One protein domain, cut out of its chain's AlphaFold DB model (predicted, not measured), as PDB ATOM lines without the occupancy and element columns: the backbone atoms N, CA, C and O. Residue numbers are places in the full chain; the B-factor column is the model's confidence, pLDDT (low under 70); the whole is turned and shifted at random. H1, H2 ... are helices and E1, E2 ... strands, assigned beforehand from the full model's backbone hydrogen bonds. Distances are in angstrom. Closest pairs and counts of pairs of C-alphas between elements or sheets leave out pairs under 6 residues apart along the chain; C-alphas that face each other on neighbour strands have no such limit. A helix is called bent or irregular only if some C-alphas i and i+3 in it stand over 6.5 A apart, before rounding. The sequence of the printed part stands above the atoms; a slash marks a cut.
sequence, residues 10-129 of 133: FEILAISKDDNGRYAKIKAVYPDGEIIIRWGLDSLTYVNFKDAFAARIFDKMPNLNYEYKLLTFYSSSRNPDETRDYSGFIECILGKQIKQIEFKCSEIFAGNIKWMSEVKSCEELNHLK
ATOM      1  N   PHE A  10     -13.305  35.873 -11.586       96.00
ATOM      2  CA  PHE A  10     -13.674  35.416 -10.250       96.00
ATOM      3  C   PHE A  10     -12.640  35.900  -9.247       96.00
ATOM      4  O   PHE A  10     -11.567  35.319  -9.125       96.00
ATOM      5  N   GLU A  11     -12.950  36.972  -8.534       97.06
ATOM      6  CA  GLU A  11     -12.112  37.494  -7.462       97.06
ATOM      7  C   GLU A  11     -12.479  36.817  -6.136       97.06
ATOM      8  O   GLU A  11     -13.650  36.711  -5.764       97.06
ATOM      9  N   ILE A  12     -11.469  36.344  -5.412       97.44
ATOM     10  CA  ILE A  12     -11.630  35.681  -4.121       97.44
ATOM     11  C   ILE A  12     -11.556  36.742  -3.029       97.44
ATOM     12  O   ILE A  12     -10.482  37.250  -2.715       97.44
ATOM     13  N   LEU A  13     -12.700  37.042  -2.417       96.75
ATOM     14  CA  LEU A  13     -12.795  38.039  -1.350       96.75
ATOM     15  C   LEU A  13     -12.450  37.449   0.020       96.75
ATOM     16  O   LEU A  13     -11.882  38.128   0.872       96.75
ATOM     17  N   ALA A  14     -12.835  36.194   0.262       96.38
ATOM     18  CA  ALA A  14     -12.557  35.498   1.514       96.38
ATOM     19  C   ALA A  14     -12.704  33.982   1.367       96.38
ATOM     20  O   ALA A  14     -13.518  33.507   0.577       96.38
ATOM     21  N   ILE A  15     -11.995  33.230   2.211       97.31
ATOM     22  CA  ILE A  15     -12.213  31.794   2.423       97.31
ATOM     23  C   ILE A  15     -12.402  31.567   3.918       97.31
ATOM     24  O   ILE A  15     -11.495  31.812   4.718       97.31
ATOM     25  N   SER A  16     -13.593  31.123   4.312       97.25
ATOM     26  CA  SER A  16     -13.970  31.034   5.721       97.25
ATOM     27  C   SER A  16     -14.943  29.884   5.992       97.25
ATOM     28  O   SER A  16     -15.253  29.067   5.126       97.25
ATOM     29  N   LYS A  17     -15.349  29.776   7.251       96.69
ATOM     30  CA  LYS A  17     -16.345  28.847   7.766       96.69
ATOM     31  C   LYS A  17     -17.285  29.641   8.667       96.69
ATOM     32  O   LYS A  17     -16.809  30.411   9.497       96.69
ATOM     33  N   ASP A  18     -18.575  29.387   8.537       94.88
ATOM     34  CA  ASP A  18     -19.627  29.841   9.447       94.88
ATOM     35  C   ASP A  18     -20.577  28.670   9.764       94.88
ATOM     36  O   ASP A  18     -20.260  27.508   9.474       94.88
ATOM     37  N   ASP A  19     -21.727  28.962  10.371       94.12
ATOM     38  CA  ASP A  19     -22.737  27.960  10.740       94.12
ATOM     39  C   ASP A  19     -23.356  27.261   9.517       94.12
ATOM     40  O   ASP A  19     -23.766  26.104   9.599       94.12
ATOM     41  N   ASN A  20     -23.320  27.912   8.349       91.06
ATOM     42  CA  ASN A  20     -23.751  27.359   7.065       91.06
ATOM     43  C   ASN A  20     -22.623  26.583   6.353       91.06
ATOM     44  O   ASN A  20     -22.729  26.255   5.167       91.06
ATOM     45  N   GLY A  21     -21.501  26.327   7.032       95.75
ATOM     46  CA  GLY A  21     -20.397  25.508   6.541       95.75
ATOM     47  C   GLY A  21     -19.207  26.294   5.988       95.75
ATOM     48  O   GLY A  21     -19.003  27.474   6.267       95.75
ATOM     49  N   ARG A  22     -18.353  25.594   5.235       97.88
ATOM     50  CA  ARG A  22     -17.119  26.136   4.645       97.88
ATOM     51  C   ARG A  22     -17.430  26.758   3.292       97.88
ATOM     52  O   ARG A  22     -18.157  26.160   2.499       97.88
ATOM     53  N   TYR A  23     -16.861  27.922   3.014       97.62
ATOM     54  CA  TYR A  23     -17.150  28.644   1.783       97.62
ATOM     55  C   TYR A  23     -15.977  29.500   1.303       97.62
ATOM     56  O   TYR A  23     -15.128  29.933   2.088       97.62
ATOM     57  N   ALA A  24     -15.985  29.791   0.003       97.62
ATOM     58  CA  ALA A  24     -15.306  30.937  -0.578       97.62
ATOM     59  C   ALA A  24     -16.345  32.013  -0.930       97.62
ATOM     60  O   ALA A  24     -17.381  31.724  -1.531       97.62
ATOM     61  N   LYS A  25     -16.079  33.259  -0.537       97.69
ATOM     62  CA  LYS A  25     -16.842  34.430  -0.975       97.69
ATOM     63  C   LYS A  25     -16.189  34.939  -2.248       97.69
ATOM     64  O   LYS A  25     -15.062  35.430  -2.199       97.69
ATOM     65  N   ILE A  26     -16.879  34.786  -3.372       97.50
ATOM     66  CA  ILE A  26     -16.340  35.095  -4.696       97.50
ATOM     67  C   ILE A  26     -17.117  36.265  -5.285       97.50
ATOM     68  O   ILE A  26     -18.346  36.230  -5.315       97.50
ATOM     69  N   LYS A  27     -16.411  37.286  -5.762       97.56
ATOM     70  CA  LYS A  27     -16.976  38.303  -6.646       97.56
ATOM     71  C   LYS A  27     -16.807  37.819  -8.082       97.56
ATOM     72  O   LYS A  27     -15.687  37.705  -8.572       97.56
ATOM     73  N   ALA A  28     -17.918  37.508  -8.731       95.56
ATOM     74  CA  ALA A  28     -17.956  37.138 -10.132       95.56
ATOM     75  C   ALA A  28     -18.331  38.361 -10.977       95.56
ATOM     76  O   ALA A  28     -19.299  39.055 -10.665       95.56
ATOM     77  N   VAL A  29     -17.563  38.623 -12.031       94.50
ATOM     78  CA  VAL A  29     -17.777  39.734 -12.964       94.50
ATOM     79  C   VAL A  29     -18.059  39.162 -14.344       94.50
ATOM     80  O   VAL A  29     -17.249  38.407 -14.885       94.50
ATOM     81  N   TYR A  30     -19.202  39.543 -14.901       91.44
ATOM     82  CA  TYR A  30     -19.694  39.171 -16.223       91.44
ATOM     83  C   TYR A  30     -19.998  40.438 -17.043       91.44
ATOM     84  O   TYR A  30     -20.068  41.535 -16.487       91.44
ATOM     85  N   PRO A  31     -20.230  40.322 -18.364       89.81
ATOM     86  CA  PRO A  31     -20.592  41.476 -19.189       89.81
ATOM     87  C   PRO A  31     -21.888  42.187 -18.767       89.81
ATOM     88  O   PRO A  31     -22.086  43.345 -19.125       89.81
ATOM     89  N   ASP A  32     -22.788  41.493 -18.064       91.06
ATOM     90  CA  ASP A  32     -24.064  42.023 -17.575       91.06
ATOM     91  C   ASP A  32     -23.987  42.613 -16.155       91.06
ATOM     92  O   ASP A  32     -24.945  43.249 -15.718       91.06
ATOM     93  N   GLY A  33     -22.862  42.454 -15.448       93.69
ATOM     94  CA  GLY A  33     -22.661  43.051 -14.131       93.69
ATOM     95  C   GLY A  33     -21.718  42.270 -13.222       93.69
ATOM     96  O   GLY A  33     -20.906  41.456 -13.657       93.69
ATOM     97  N   GLU A  34     -21.834  42.535 -11.923       95.38
ATOM     98  CA  GLU A  34     -21.104  41.819 -10.883       95.38
ATOM     99  C   GLU A  34     -22.056  41.219  -9.846       95.38
ATOM    100  O   GLU A  34     -23.084  41.802  -9.495       95.38
ATOM    101  N   ILE A  35     -21.689  40.050  -9.327       96.12
ATOM    102  CA  ILE A  35     -22.417  39.359  -8.268       96.12
ATOM    103  C   ILE A  35     -21.431  38.775  -7.265       96.12
ATOM    104  O   ILE A  35     -20.412  38.190  -7.625       96.12
ATOM    105  N   ILE A  36     -21.738  38.920  -5.978       97.69
ATOM    106  CA  ILE A  36     -21.009  38.221  -4.925       97.69
ATOM    107  C   ILE A  36     -21.769  36.943  -4.603       97.69
ATOM    108  O   ILE A  36     -22.948  36.996  -4.249       97.69
ATOM    109  N   ILE A  37     -21.084  35.809  -4.700       96.81
ATOM    110  CA  ILE A  37     -21.648  34.487  -4.445       96.81
ATOM    111  C   ILE A  37     -21.008  33.819  -3.230       96.81
ATOM    112  O   ILE A  37     -19.839  34.048  -2.892       96.81
ATOM    113  N   ARG A  38     -21.791  32.951  -2.592       96.50
ATOM    114  CA  ARG A  38     -21.321  31.966  -1.620       96.50
ATOM    115  C   ARG A  38     -20.997  30.670  -2.355       96.50
ATOM    116  O   ARG A  38     -21.900  29.928  -2.730       96.50
ATOM    117  N   TRP A  39     -19.717  30.352  -2.502       95.88
ATOM    118  CA  TRP A  39     -19.303  29.071  -3.065       95.88
ATOM    119  C   TRP A  39     -19.016  28.076  -1.941       95.88
ATOM    120  O   TRP A  39     -18.015  28.201  -1.239       95.88
ATOM    121  N   GLY A  40     -19.893  27.087  -1.759       96.31
ATOM    122  CA  GLY A  40     -19.710  26.028  -0.761       96.31
ATOM    123  C   GLY A  40     -18.492  25.144  -1.051       96.31
ATOM    124  O   GLY A  40     -18.278  24.724  -2.188       96.31
ATOM    125  N   LEU A  41     -17.700  24.848  -0.020       97.81
ATOM    126  CA  LEU A  41     -16.483  24.042  -0.121       97.81
ATOM    127  C   LEU A  41     -16.597  22.774   0.727       97.81
ATOM    128  O   LEU A  41     -17.000  22.815   1.892       97.81
ATOM    129  N   ASP A  42     -16.169  21.643   0.172       97.56
ATOM    130  CA  ASP A  42     -15.936  20.439   0.962       97.56
ATOM    131  C   ASP A  42     -14.682  20.590   1.848       97.56
ATOM    132  O   ASP A  42     -13.883  21.519   1.701       97.56
ATOM    133  N   SER A  43     -14.508  19.670   2.800       97.69
ATOM    134  CA  SER A  43     -13.413  19.724   3.775       97.69
ATOM    135  C   SER A  43     -12.022  19.721   3.131       97.69
ATOM    136  O   SER A  43     -11.159  20.468   3.590       97.69
ATOM    137  N   LEU A  44     -11.802  18.895   2.100       97.31
ATOM    138  CA  LEU A  44     -10.503  18.770   1.437       97.31
ATOM    139  C   LEU A  44     -10.177  20.065   0.700       97.31
ATOM    140  O   LEU A  44      -9.108  20.641   0.902       97.31
ATOM    141  N   THR A  45     -11.113  20.537  -0.123       98.19
ATOM    142  CA  THR A  45     -10.916  21.761  -0.903       98.19
ATOM    143  C   THR A  45     -10.727  22.964   0.009       98.19
ATOM    144  O   THR A  45      -9.824  23.756  -0.222       98.19
ATOM    145  N   TYR A  46     -11.519  23.091   1.078       98.44
ATOM    146  CA  TYR A  46     -11.408  24.218   2.005       98.44
ATOM    147  C   TYR A  46     -10.005  24.381   2.586       98.44
ATOM    148  O   TYR A  46      -9.495  25.496   2.602       98.44
ATOM    149  N   VAL A  47      -9.389  23.296   3.065       98.12
ATOM    150  CA  VAL A  47      -8.057  23.364   3.685       98.12
ATOM    151  C   VAL A  47      -7.022  23.822   2.660       98.12
ATOM    152  O   VAL A  47      -6.383  24.851   2.852       98.12
ATOM    153  N   ASN A  48      -6.936  23.124   1.526       98.31
ATOM    154  CA  ASN A  48      -5.930  23.412   0.502       98.31
ATOM    155  C   ASN A  48      -6.125  24.792  -0.142       98.31
ATOM    156  O   ASN A  48      -5.160  25.515  -0.384       98.31
ATOM    157  N   PHE A  49      -7.375  25.179  -0.401       97.88
ATOM    158  CA  PHE A  49      -7.690  26.467  -1.006       97.88
ATOM    159  C   PHE A  49      -7.400  27.619  -0.030       97.88
ATOM    160  O   PHE A  49      -6.813  28.632  -0.414       97.88
ATOM    161  N   LYS A  50      -7.728  27.455   1.258       97.44
ATOM    162  CA  LYS A  50      -7.391  28.442   2.290       97.44
ATOM    163  C   LYS A  50      -5.881  28.623   2.440       97.44
ATOM    164  O   LYS A  50      -5.428  29.761   2.547       97.44
ATOM    165  N   ASP A  51      -5.116  27.536   2.408       96.06
ATOM    166  CA  ASP A  51      -3.655  27.591   2.499       96.06
ATOM    167  C   ASP A  51      -3.044  28.301   1.282       96.06
ATOM    168  O   ASP A  51      -2.192  29.177   1.442       96.06
ATOM    169  N   ALA A  52      -3.541  28.011   0.074       95.75
ATOM    170  CA  ALA A  52      -3.125  28.705  -1.144       95.75
ATOM    171  C   ALA A  52      -3.435  30.211  -1.091       95.75
ATOM    172  O   ALA A  52      -2.576  31.034  -1.413       95.75
ATOM    173  N   PHE A  53      -4.627  30.583  -0.621       94.56
ATOM    174  CA  PHE A  53      -5.025  31.980  -0.432       94.56
ATOM    175  C   PHE A  53      -4.171  32.695   0.630       94.56
ATOM    176  O   PHE A  53      -3.843  33.868   0.482       94.56
ATOM    177  N   ALA A  54      -3.731  31.990   1.674       91.69
ATOM    178  CA  ALA A  54      -2.883  32.549   2.728       91.69
ATOM    179  C   ALA A  54      -1.386  32.635   2.361       91.69
ATOM    180  O   ALA A  54      -0.620  33.275   3.085       91.69
ATOM    181  N   ALA A  55      -0.949  32.023   1.255       85.81
ATOM    182  CA  ALA A  55       0.465  31.773   0.967       85.81
ATOM    183  C   ALA A  55       1.341  33.026   0.743       85.81
ATOM    184  O   ALA A  55       2.562  32.881   0.720       85.81
ATOM    185  N   ARG A  56       0.758  34.233   0.581       78.81
ATOM    186  CA  ARG A  56       1.446  35.540   0.395       78.81
ATOM    187  C   ARG A  56       2.802  35.425  -0.330       78.81
ATOM    188  O   ARG A  56       3.855  35.731   0.222       78.81
ATOM    189  N   ILE A  57       2.777  34.921  -1.567       83.00
ATOM    190  CA  ILE A  57       3.977  34.377  -2.234       83.00
ATOM    191  C   ILE A  57       5.055  35.429  -2.551       83.00
ATOM    192  O   ILE A  57       6.223  35.070  -2.694       83.00
ATOM    193  N   PHE A  58       4.691  36.705  -2.672       80.88
ATOM    194  CA  PHE A  58       5.658  37.762  -2.990       80.88
ATOM    195  C   PHE A  58       6.342  38.338  -1.745       80.88
ATOM    196  O   PHE A  58       7.552  38.540  -1.766       80.88
ATOM    197  N   ASP A  59       5.592  38.586  -0.669       75.88
ATOM    198  CA  ASP A  59       6.080  39.208   0.561       75.88
ATOM    199  C   ASP A  59       5.083  38.959   1.715       75.88
ATOM    200  O   ASP A  59       3.864  38.963   1.542       75.88
ATOM    201  N   LYS A  60       5.589  38.735   2.928       72.25
ATOM    202  CA  LYS A  60       4.762  38.527   4.124       72.25
ATOM    203  C   LYS A  60       4.411  39.828   4.848       72.25
ATOM    204  O   LYS A  60       3.646  39.763   5.817       72.25
ATOM    205  N   MET A  61       4.927  40.977   4.402       76.44
ATOM    206  CA  MET A  61       4.679  42.268   5.037       76.44
ATOM    207  C   MET A  61       3.175  42.539   5.214       76.44
ATOM    208  O   MET A  61       2.371  42.304   4.304       76.44
ATOM    209  N   PRO A  62       2.759  43.012   6.400       67.69
ATOM    210  CA  PRO A  62       1.396  43.474   6.606       67.69
ATOM    211  C   PRO A  62       1.112  44.708   5.731       67.69
ATOM    212  O   PRO A  62       2.013  45.492   5.449       67.69
ATOM    213  N   ASN A  63      -0.156  44.892   5.345       76.12
ATOM    214  CA  ASN A  63      -0.673  46.031   4.561       76.12
ATOM    215  C   ASN A  63      -0.326  46.052   3.062       76.12
ATOM    216  O   ASN A  63      -0.488  47.080   2.409       76.12
ATOM    217  N   LEU A  64       0.109  44.927   2.497       82.00
ATOM    218  CA  LEU A  64       0.156  44.765   1.048       82.00
ATOM    219  C   LEU A  64      -1.231  44.396   0.511       82.00
ATOM    220  O   LEU A  64      -1.879  43.479   1.018       82.00
ATOM    221  N   ASN A  65      -1.664  45.108  -0.529       85.94
ATOM    222  CA  ASN A  65      -2.939  44.877  -1.204       85.94
ATOM    223  C   ASN A  65      -2.789  43.717  -2.188       85.94
ATOM    224  O   ASN A  65      -2.487  43.917  -3.364       85.94
ATOM    225  N   TYR A  66      -2.939  42.503  -1.670       89.81
ATOM    226  CA  TYR A  66      -3.012  41.302  -2.487       89.81
ATOM    227  C   TYR A  66      -4.398  41.164  -3.106       89.81
ATOM    228  O   TYR A  66      -5.402  41.229  -2.400       89.81
ATOM    229  N   GLU A  67      -4.429  40.892  -4.404       93.62
ATOM    230  CA  GLU A  67      -5.629  40.444  -5.103       93.62
ATOM    231  C   GLU A  67      -5.479  38.964  -5.449       93.62
ATOM    232  O   GLU A  67      -4.387  38.496  -5.795       93.62
ATOM    233  N   TYR A  68      -6.580  38.222  -5.363       95.69
ATOM    234  CA  TYR A  68      -6.603  36.802  -5.688       95.69
ATOM    235  C   TYR A  68      -7.712  36.507  -6.684       95.69
ATOM    236  O   TYR A  68      -8.877  36.804  -6.419       95.69
ATOM    237  N   LYS A  69      -7.368  35.880  -7.808       96.62
ATOM    238  CA  LYS A  69      -8.342  35.440  -8.814       96.62
ATOM    239  C   LYS A  69      -8.408  33.924  -8.865       96.62
ATOM    240  O   LYS A  69      -7.375  33.269  -8.932       96.62
ATOM    241  N   LEU A  70      -9.610  33.362  -8.844       97.12
ATOM    242  CA  LEU A  70      -9.851  31.946  -9.095       97.12
ATOM    243  C   LEU A  70      -9.890  31.705 -10.606       97.12
ATOM    244  O   LEU A  70     -10.654  32.353 -11.322       97.12
ATOM    245  N   LEU A  71      -9.083  30.766 -11.091       95.94
ATOM    246  CA  LEU A  71      -9.066  30.406 -12.504       95.94
ATOM    247  C   LEU A  71     -10.160  29.379 -12.813       95.94
ATOM    248  O   LEU A  71     -10.416  28.464 -12.036       95.94
ATOM    249  N   THR A  72     -10.796  29.509 -13.979       92.12
ATOM    250  CA  THR A  72     -11.928  28.660 -14.400       92.12
ATOM    251  C   THR A  72     -11.503  27.377 -15.104       92.12
ATOM    252  O   THR A  72     -12.203  26.875 -15.984       92.12
ATOM    253  N   PHE A  73     -10.331  26.858 -14.761       93.38
ATOM    254  CA  PHE A  73      -9.856  25.570 -15.236       93.38
ATOM    255  C   PHE A  73      -9.277  24.777 -14.072       93.38
ATOM    256  O   PHE A  73      -8.937  25.320 -13.021       93.38
ATOM    257  N   TYR A  74      -9.174  23.474 -14.278       96.25
ATOM    258  CA  TYR A  74      -8.613  22.536 -13.323       96.25
ATOM    259  C   TYR A  74      -7.717  21.544 -14.064       96.25
ATOM    260  O   TYR A  74      -7.846  21.358 -15.278       96.25
ATOM    261  N   SER A  75      -6.808  20.905 -13.337       96.44
ATOM    262  CA  SER A  75      -6.043  19.764 -13.836       96.44
ATOM    263  C   SER A  75      -6.590  18.482 -13.218       96.44
ATOM    264  O   SER A  75      -7.179  18.490 -12.134       96.44
ATOM    265  N   SER A  76      -6.419  17.369 -13.927       95.81
ATOM    266  CA  SER A  76      -6.688  16.046 -13.375       95.81
ATOM    267  C   SER A  76      -5.596  15.075 -13.790       95.81
ATOM    268  O   SER A  76      -5.303  14.973 -14.985       95.81
ATOM    269  N   SER A  77      -5.044  14.331 -12.838       93.31
ATOM    270  CA  SER A  77      -4.062  13.272 -13.084       93.31
ATOM    271  C   SER A  77      -4.610  11.926 -12.629       93.31
ATOM    272  O   SER A  77      -5.208  11.820 -11.561       93.31
ATOM    273  N   ARG A  78      -4.423  10.890 -13.454       92.31
ATOM    274  CA  ARG A  78      -4.831   9.522 -13.112       92.31
ATOM    275  C   ARG A  78      -3.778   8.881 -12.211       92.31
ATOM    276  O   ARG A  78      -2.594   8.921 -12.538       92.31
ATOM    277  N   ASN A  79      -4.231   8.260 -11.134       88.69
ATOM    278  CA  ASN A  79      -3.400   7.518 -10.200       88.69
ATOM    279  C   ASN A  79      -3.298   6.031 -10.592       88.69
ATOM    280  O   ASN A  79      -4.130   5.537 -11.363       88.69
ATOM    281  N   PRO A  80      -2.290   5.294 -10.077       89.44
ATOM    282  CA  PRO A  80      -2.119   3.865 -10.358       89.44
ATOM    283  C   PRO A  80      -3.296   2.983  -9.916       89.44
ATOM    284  O   PRO A  80      -3.503   1.918 -10.484       89.44
ATOM    285  N   ASP A  81      -4.070   3.429  -8.927       88.44
ATOM    286  CA  ASP A  81      -5.262   2.760  -8.388       88.44
ATOM    287  C   ASP A  81      -6.560   3.139  -9.129       88.44
ATOM    288  O   ASP A  81      -7.658   2.944  -8.618       88.44
ATOM    289  N   GLU A  82      -6.433   3.711 -10.329       82.50
ATOM    290  CA  GLU A  82      -7.523   4.224 -11.167       82.50
ATOM    291  C   GLU A  82      -8.300   5.420 -10.597       82.50
ATOM    292  O   GLU A  82      -9.196   5.935 -11.274       82.50
ATOM    293  N   THR A  83      -7.919   5.934  -9.426       88.62
ATOM    294  CA  THR A  83      -8.457   7.194  -8.904       88.62
ATOM    295  C   THR A  83      -7.898   8.395  -9.675       88.62
ATOM    296  O   THR A  83      -7.009   8.274 -10.529       88.62
ATOM    297  N   ARG A  84      -8.448   9.584  -9.413       92.19
ATOM    298  CA  ARG A  84      -7.971  10.843  -9.994       92.19
ATOM    299  C   ARG A  84      -7.686  11.854  -8.900       92.19
ATOM    300  O   ARG A  84      -8.523  12.072  -8.029       92.19
ATOM    301  N   ASP A  85      -6.539  12.508  -9.009       94.69
ATOM    302  CA  ASP A  85      -6.276  13.743  -8.285       94.69
ATOM    303  C   ASP A  85      -6.726  14.932  -9.128       94.69
ATOM    304  O   ASP A  85      -6.567  14.937 -10.352       94.69
ATOM    305  N   TYR A  86      -7.293  15.930  -8.457       97.75
ATOM    306  CA  TYR A  86      -7.762  17.169  -9.058       97.75
ATOM    307  C   TYR A  86      -7.042  18.354  -8.417       97.75
ATOM    308  O   TYR A  86      -6.880  18.393  -7.191       97.75
ATOM    309  N   SER A  87      -6.663  19.333  -9.237       98.06
ATOM    310  CA  SER A  87      -6.123  20.604  -8.751       98.06
ATOM    311  C   SER A  87      -6.862  21.798  -9.335       98.06
ATOM    312  O   SER A  87      -7.163  21.846 -10.530       98.06
ATOM    313  N   GLY A  88      -7.130  22.778  -8.475       97.75
ATOM    314  CA  GLY A  88      -7.563  24.116  -8.854       97.75
ATOM    315  C   GLY A  88      -6.389  25.091  -8.868       97.75
ATOM    316  O   GLY A  88      -5.303  24.797  -8.361       97.75
ATOM    317  N   PHE A  89      -6.622  26.273  -9.434       97.75
ATOM    318  CA  PHE A  89      -5.593  27.297  -9.568       97.75
ATOM    319  C   PHE A  89      -6.121  28.671  -9.177       97.75
ATOM    320  O   PHE A  89      -7.241  29.043  -9.531       97.75
ATOM    321  N   ILE A  90      -5.286  29.436  -8.480       97.50
ATOM    322  CA  ILE A  90      -5.510  30.860  -8.244       97.50
ATOM    323  C   ILE A  90      -4.349  31.688  -8.767       97.50
ATOM    324  O   ILE A  90      -3.203  31.251  -8.724       97.50
ATOM    325  N   GLU A  91      -4.626  32.904  -9.205       96.31
ATOM    326  CA  GLU A  91      -3.612  33.931  -9.405       96.31
ATOM    327  C   GLU A  91      -3.512  34.782  -8.148       96.31
ATOM    328  O   GLU A  91      -4.506  35.326  -7.677       96.31
ATOM    329  N   CYS A  92      -2.302  34.902  -7.620       95.06
ATOM    330  CA  CYS A  92      -1.927  35.877  -6.611       95.06
ATOM    331  C   CYS A  92      -1.317  37.082  -7.325       95.06
ATOM    332  O   CYS A  92      -0.369  36.923  -8.103       95.06
ATOM    333  N   ILE A  93      -1.859  38.270  -7.072       94.06
ATOM    334  CA  ILE A  93      -1.503  39.506  -7.765       94.06
ATOM    335  C   ILE A  93      -1.054  40.540  -6.729       94.06
ATOM    336  O   ILE A  93      -1.741  40.783  -5.738       94.06
ATOM    337  N   LEU A  94       0.109  41.152  -6.965       92.69
ATOM    338  CA  LEU A  94       0.628  42.269  -6.175       92.69
ATOM    339  C   LEU A  94       1.179  43.350  -7.112       92.69
ATOM    340  O   LEU A  94       2.274  43.228  -7.673       92.69
ATOM    341  N   GLY A  95       0.409  44.422  -7.300       90.00
ATOM    342  CA  GLY A  95       0.738  45.474  -8.260       90.00
ATOM    343  C   GLY A  95       0.828  44.917  -9.684       90.00
ATOM    344  O   GLY A  95      -0.178  44.554 -10.277       90.00
ATOM    345  N   LYS A  96       2.043  44.852 -10.244       90.69
ATOM    346  CA  LYS A  96       2.294  44.296 -11.591       90.69
ATOM    347  C   LYS A  96       2.740  42.830 -11.582       90.69
ATOM    348  O   LYS A  96       2.960  42.260 -12.647       90.69
ATOM    349  N   GLN A  97       2.949  42.242 -10.406       92.25
ATOM    350  CA  GLN A  97       3.422  40.866 -10.273       92.25
ATOM    351  C   GLN A  97       2.232  39.916 -10.196       92.25
ATOM    352  O   GLN A  97       1.292  40.172  -9.448       92.25
ATOM    353  N   ILE A  98       2.292  38.818 -10.950       94.88
ATOM    354  CA  ILE A  98       1.258  37.778 -10.985       94.88
ATOM    355  C   ILE A  98       1.942  36.425 -10.826       94.88
ATOM    356  O   ILE A  98       2.967  36.164 -11.461       94.88
ATOM    357  N   LYS A  99       1.401  35.569  -9.959       95.69
ATOM    358  CA  LYS A  99       1.893  34.205  -9.771       95.69
ATOM    359  C   LYS A  99       0.737  33.250  -9.548       95.69
ATOM    360  O   LYS A  99      -0.091  33.464  -8.668       95.69
ATOM    361  N   GLN A 100       0.716  32.186 -10.339       96.44
ATOM    362  CA  GLN A 100      -0.259  31.120 -10.196       96.44
ATOM    363  C   GLN A 100       0.112  30.214  -9.016       96.44
ATOM    364  O   GLN A 100       1.283  29.879  -8.820       96.44
ATOM    365  N   ILE A 101      -0.894  29.812  -8.249       97.00
ATOM    366  CA  ILE A 101      -0.801  28.887  -7.124       97.00
ATOM    367  C   ILE A 101      -1.737  27.730  -7.421       97.00
ATOM    368  O   ILE A 101      -2.937  27.924  -7.610       97.00
ATOM    369  N   GLU A 102      -1.176  26.532  -7.476       97.50
ATOM    370  CA  GLU A 102      -1.938  25.295  -7.565       97.50
ATOM    371  C   GLU A 102      -2.346  24.834  -6.163       97.50
ATOM    372  O   GLU A 102      -1.569  24.949  -5.213       97.50
ATOM    373  N   PHE A 103      -3.555  24.294  -6.037       97.50
ATOM    374  CA  PHE A 103      -4.020  23.663  -4.809       97.50
ATOM    375  C   PHE A 103      -4.824  22.403  -5.116       97.50
ATOM    376  O   PHE A 103      -5.605  22.364  -6.067       97.50
ATOM    377  N   LYS A 104      -4.667  21.377  -4.276       97.62
ATOM    378  CA  LYS A 104      -5.459  20.149  -4.377       97.62
ATOM    379  C   LYS A 104      -6.931  20.447  -4.091       97.62
ATOM    380  O   LYS A 104      -7.249  21.138  -3.123       97.62
ATOM    381  N   CYS A 105      -7.837  19.895  -4.888       97.94
ATOM    382  CA  CYS A 105      -9.275  20.058  -4.700       97.94
ATOM    383  C   CYS A 105     -10.019  18.727  -4.851       97.94
ATOM    384  O   CYS A 105      -9.446  17.701  -5.220       97.94
ATOM    385  N   SER A 106     -11.301  18.731  -4.496       97.56
ATOM    386  CA  SER A 106     -12.180  17.591  -4.736       97.56
ATOM    387  C   SER A 106     -12.668  17.552  -6.186       97.56
ATOM    388  O   SER A 106     -12.731  18.572  -6.876       97.56
ATOM    389  N   GLU A 107     -13.108  16.374  -6.626       96.75
ATOM    390  CA  GLU A 107     -13.805  16.214  -7.906       96.75
ATOM    391  C   GLU A 107     -15.055  17.101  -8.003       96.75
ATOM    392  O   GLU A 107     -15.323  17.689  -9.048       96.75
ATOM    393  N   ILE A 108     -15.791  17.255  -6.895       96.69
ATOM    394  CA  ILE A 108     -16.974  18.123  -6.824       96.69
ATOM    395  C   ILE A 108     -16.582  19.571  -7.123       96.69
ATOM    396  O   ILE A 108     -17.244  20.247  -7.909       96.69
ATOM    397  N   PHE A 109     -15.484  20.053  -6.536       97.25
ATOM    398  CA  PHE A 109     -14.996  21.397  -6.813       97.25
ATOM    399  C   PHE A 109     -14.558  21.557  -8.273       97.25
ATOM    400  O   PHE A 109     -14.923  22.546  -8.906       97.25
ATOM    401  N   ALA A 110     -13.849  20.576  -8.838       96.81
ATOM    402  CA  ALA A 110     -13.472  20.581 -10.254       96.81
ATOM    403  C   ALA A 110     -14.701  20.623 -11.186       96.81
ATOM    404  O   ALA A 110     -14.735  21.400 -12.142       96.81
ATOM    405  N   GLY A 111     -15.748  19.853 -10.868       96.12
ATOM    406  CA  GLY A 111     -17.035  19.902 -11.564       96.12
ATOM    407  C   GLY A 111     -17.700  21.277 -11.479       96.12
ATOM    408  O   GLY A 111     -18.165  21.798 -12.493       96.12
ATOM    409  N   ASN A 112     -17.668  21.912 -10.305       95.00
ATOM    410  CA  ASN A 112     -18.195  23.266 -10.120       95.00
ATOM    411  C   ASN A 112     -17.397  24.311 -10.917       95.00
ATOM    412  O   ASN A 112     -17.996  25.192 -11.522       95.00
ATOM    413  N   ILE A 113     -16.065  24.199 -10.980       94.88
ATOM    414  CA  ILE A 113     -15.216  25.063 -11.819       94.88
ATOM    415  C   ILE A 113     -15.603  24.935 -13.292       94.88
ATOM    416  O   ILE A 113     -15.756  25.944 -13.983       94.88
ATOM    417  N   LYS A 114     -15.807  23.698 -13.765       94.38
ATOM    418  CA  LYS A 114     -16.266  23.439 -15.131       94.38
ATOM    419  C   LYS A 114     -17.609  24.113 -15.397       94.38
ATOM    420  O   LYS A 114     -17.718  24.865 -16.361       94.38
ATOM    421  N   TRP A 115     -18.591  23.897 -14.525       93.94
ATOM    422  CA  TRP A 115     -19.905  24.528 -14.643       93.94
ATOM    423  C   TRP A 115     -19.806  26.064 -14.657       93.94
ATOM    424  O   TRP A 115     -20.356  26.705 -15.548       93.94
ATOM    425  N   MET A 116     -19.017  26.665 -13.762       91.19
ATOM    426  CA  MET A 116     -18.814  28.121 -13.716       91.19
ATOM    427  C   MET A 116     -18.188  28.692 -14.997       91.19
ATOM    428  O   MET A 116     -18.486  29.827 -15.366       91.19
ATOM    429  N   SER A 117     -17.351  27.922 -15.701       89.69
ATOM    430  CA  SER A 117     -16.802  28.322 -17.010       89.69
ATOM    431  C   SER A 117     -17.870  28.385 -18.119       89.69
ATOM    432  O   SER A 117     -17.719  29.082 -19.132       89.69
ATOM    433  N   GLU A 118     -18.976  27.666 -17.928       91.38
ATOM    434  CA  GLU A 118     -20.088  27.576 -18.868       91.38
ATOM    435  C   GLU A 118     -21.141  28.662 -18.619       91.38
ATOM    436  O   GLU A 118     -21.699  29.152 -19.601       91.38
ATOM    437  N   VAL A 119     -21.317  29.120 -17.374       91.88
ATOM    438  CA  VAL A 119     -22.198  30.244 -16.997       91.88
ATOM    439  C   VAL A 119     -21.882  31.501 -17.817       91.88
ATOM    440  O   VAL A 119     -20.710  31.808 -18.069       91.88
ATOM    441  N   LYS A 120     -22.915  32.237 -18.256       90.62
ATOM    442  CA  LYS A 120     -22.766  33.406 -19.145       90.62
ATOM    443  C   LYS A 120     -23.263  34.726 -18.570       90.62
ATOM    444  O   LYS A 120     -22.948  35.758 -19.168       90.62
ATOM    445  N   SER A 121     -23.991  34.711 -17.460       92.94
ATOM    446  CA  SER A 121     -24.566  35.914 -16.858       92.94
ATOM    447  C   SER A 121     -24.606  35.844 -15.333       92.94
ATOM    448  O   SER A 121     -24.551  34.767 -14.732       92.94
ATOM    449  N   CYS A 122     -24.757  37.006 -14.698       93.75
ATOM    450  CA  CYS A 122     -25.009  37.090 -13.262       93.75
ATOM    451  C   CYS A 122     -26.366  36.477 -12.881       93.75
ATOM    452  O   CYS A 122     -26.514  35.956 -11.777       93.75
ATOM    453  N   GLU A 123     -27.348  36.520 -13.786       94.25
ATOM    454  CA  GLU A 123     -28.692  35.983 -13.551       94.25
ATOM    455  C   GLU A 123     -28.671  34.486 -13.210       94.25
ATOM    456  O   GLU A 123     -29.326  34.055 -12.258       94.25
ATOM    457  N   GLU A 124     -27.854  33.708 -13.925       94.56
ATOM    458  CA  GLU A 124     -27.671  32.271 -13.688       94.56
ATOM    459  C   GLU A 124     -27.096  31.973 -12.290       94.56
ATOM    460  O   GLU A 124     -27.336  30.902 -11.733       94.56
ATOM    461  N   LEU A 125     -26.393  32.934 -11.681       94.56
ATOM    462  CA  LEU A 125     -25.774  32.810 -10.359       94.56
ATOM    463  C   LEU A 125     -26.647  33.321  -9.209       94.56
ATOM    464  O   LEU A 125     -26.232  33.239  -8.052       94.56
ATOM    465  N   ASN A 126     -27.858  33.819  -9.475       94.06
ATOM    466  CA  ASN A 126     -28.718  34.404  -8.439       94.06
ATOM    467  C   ASN A 126     -29.008  33.449  -7.272       94.06
ATOM    468  O   ASN A 126     -29.094  33.885  -6.126       94.06
ATOM    469  N   HIS A 127     -29.102  32.146  -7.540       92.38
ATOM    470  CA  HIS A 127     -29.314  31.120  -6.518       92.38
ATOM    471  C   HIS A 127     -28.115  30.933  -5.563       92.38
ATOM    472  O   HIS A 127     -28.272  30.348  -4.496       92.38
ATOM    473  N   LEU A 128     -26.932  31.441  -5.928       94.00
ATOM    474  CA  LEU A 128     -25.710  31.420  -5.115       94.00
ATOM    475  C   LEU A 128     -25.406  32.774  -4.472       94.00
ATOM    476  O   LEU A 128     -24.376  32.916  -3.806       94.00
ATOM    477  N   LYS A 129     -26.252  33.784  -4.698       95.44
ATOM    478  CA  LYS A 129     -26.014  35.151  -4.242       95.44
ATOM    479  C   LYS A 129     -25.770  35.177  -2.735       95.44
ATOM    480  O   LYS A 129     -26.545  34.634  -1.952       95.44
TER     481      LYS A 129
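Overview. This is residues 10 to 129 of the 133 residues of an uncharacterized protein of Anaerobacillus isosaccharinicus (UniProt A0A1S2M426). A strongly twisted sheet of six strands curls round one helix, H1, while H2 packs on E4 and E5 and the short H3 covers edge strand E3. Two three-stranded meanders, each strand the antiparallel neighbour of the one before, E1 E2 E3 and E4 E5 E6, join where E1 meets E4. The 120 printed residues run E1 E2 E3 H1 E4 E5 E6 H2 H3; the antiparallel sheet has the order E3 E2 E1 E4 E5 E6. The class is mixed, and the whole is compact, with a radius of gyration of the C-alphas of 14.8 A and spans of 45 by 36 by 31 A.

Along the chain. E1, residues 10 to 18, begins at C-alpha 10 (-13.674, 35.416, -10.250) and bends by 58 degrees at residue 13. E2 is residues 21 to 30, E3 33 to 40 and H1 43 to 54, 16.6 A long. E4, residues 67 to 78, 32.0 A, bends by 61 degrees at residue 72. E5, residues 84 to 94, is 32.8 A; E6 is 97 to 105. H2 is 107 to 118, 17.0 A; H3, 123 to 128, ends at C-alpha 128 (-25.710, 31.420, -5.115).

Arrangement. N to O pairs within hydrogen-bond range include N 28 and O 35 for E2 and E3, 2.8 A, N 23 and O 16 for E1 and E2, 2.9 A, N 12 and O 68 for E1 and E4, 2.8 A, N 69 and O 91 for E4 and E5, 2.9 A, and N 92 and O 99 for E5 and E6, 2.8 A. H1 is on the sheet; its closest C-alphas to E6 are Thr 45 and Cys 105, 4.5 A. H2 is on it too, with C-alphas 72 and 113 the closest to E4, 5.5 A. H1 and H3 are on the same face, as two layers, helices on one face of a sheet. H3 has a height over the sheet of 7.9 A and lies over E3, but only just over that strand alone: of its 6 C-alphas 4 fall on E3 and 2 on E2. H3 is irregular, C-alphas 124 and 127 being 7.4 A apart. Every O i to N i+4 pair is within range in H1 and H2, but 0 of 2 in H3, where 2 of 3 O i to N i+3 pairs are.

Size, cuts and confidence. The C-alphas of Asn 63 and Asp 81, the two farthest apart, are 45.4 A apart. The printed part has no cut. The link from H1 to E4, residues 55 to 66, is long, and residue 62 is under pLDDT 70.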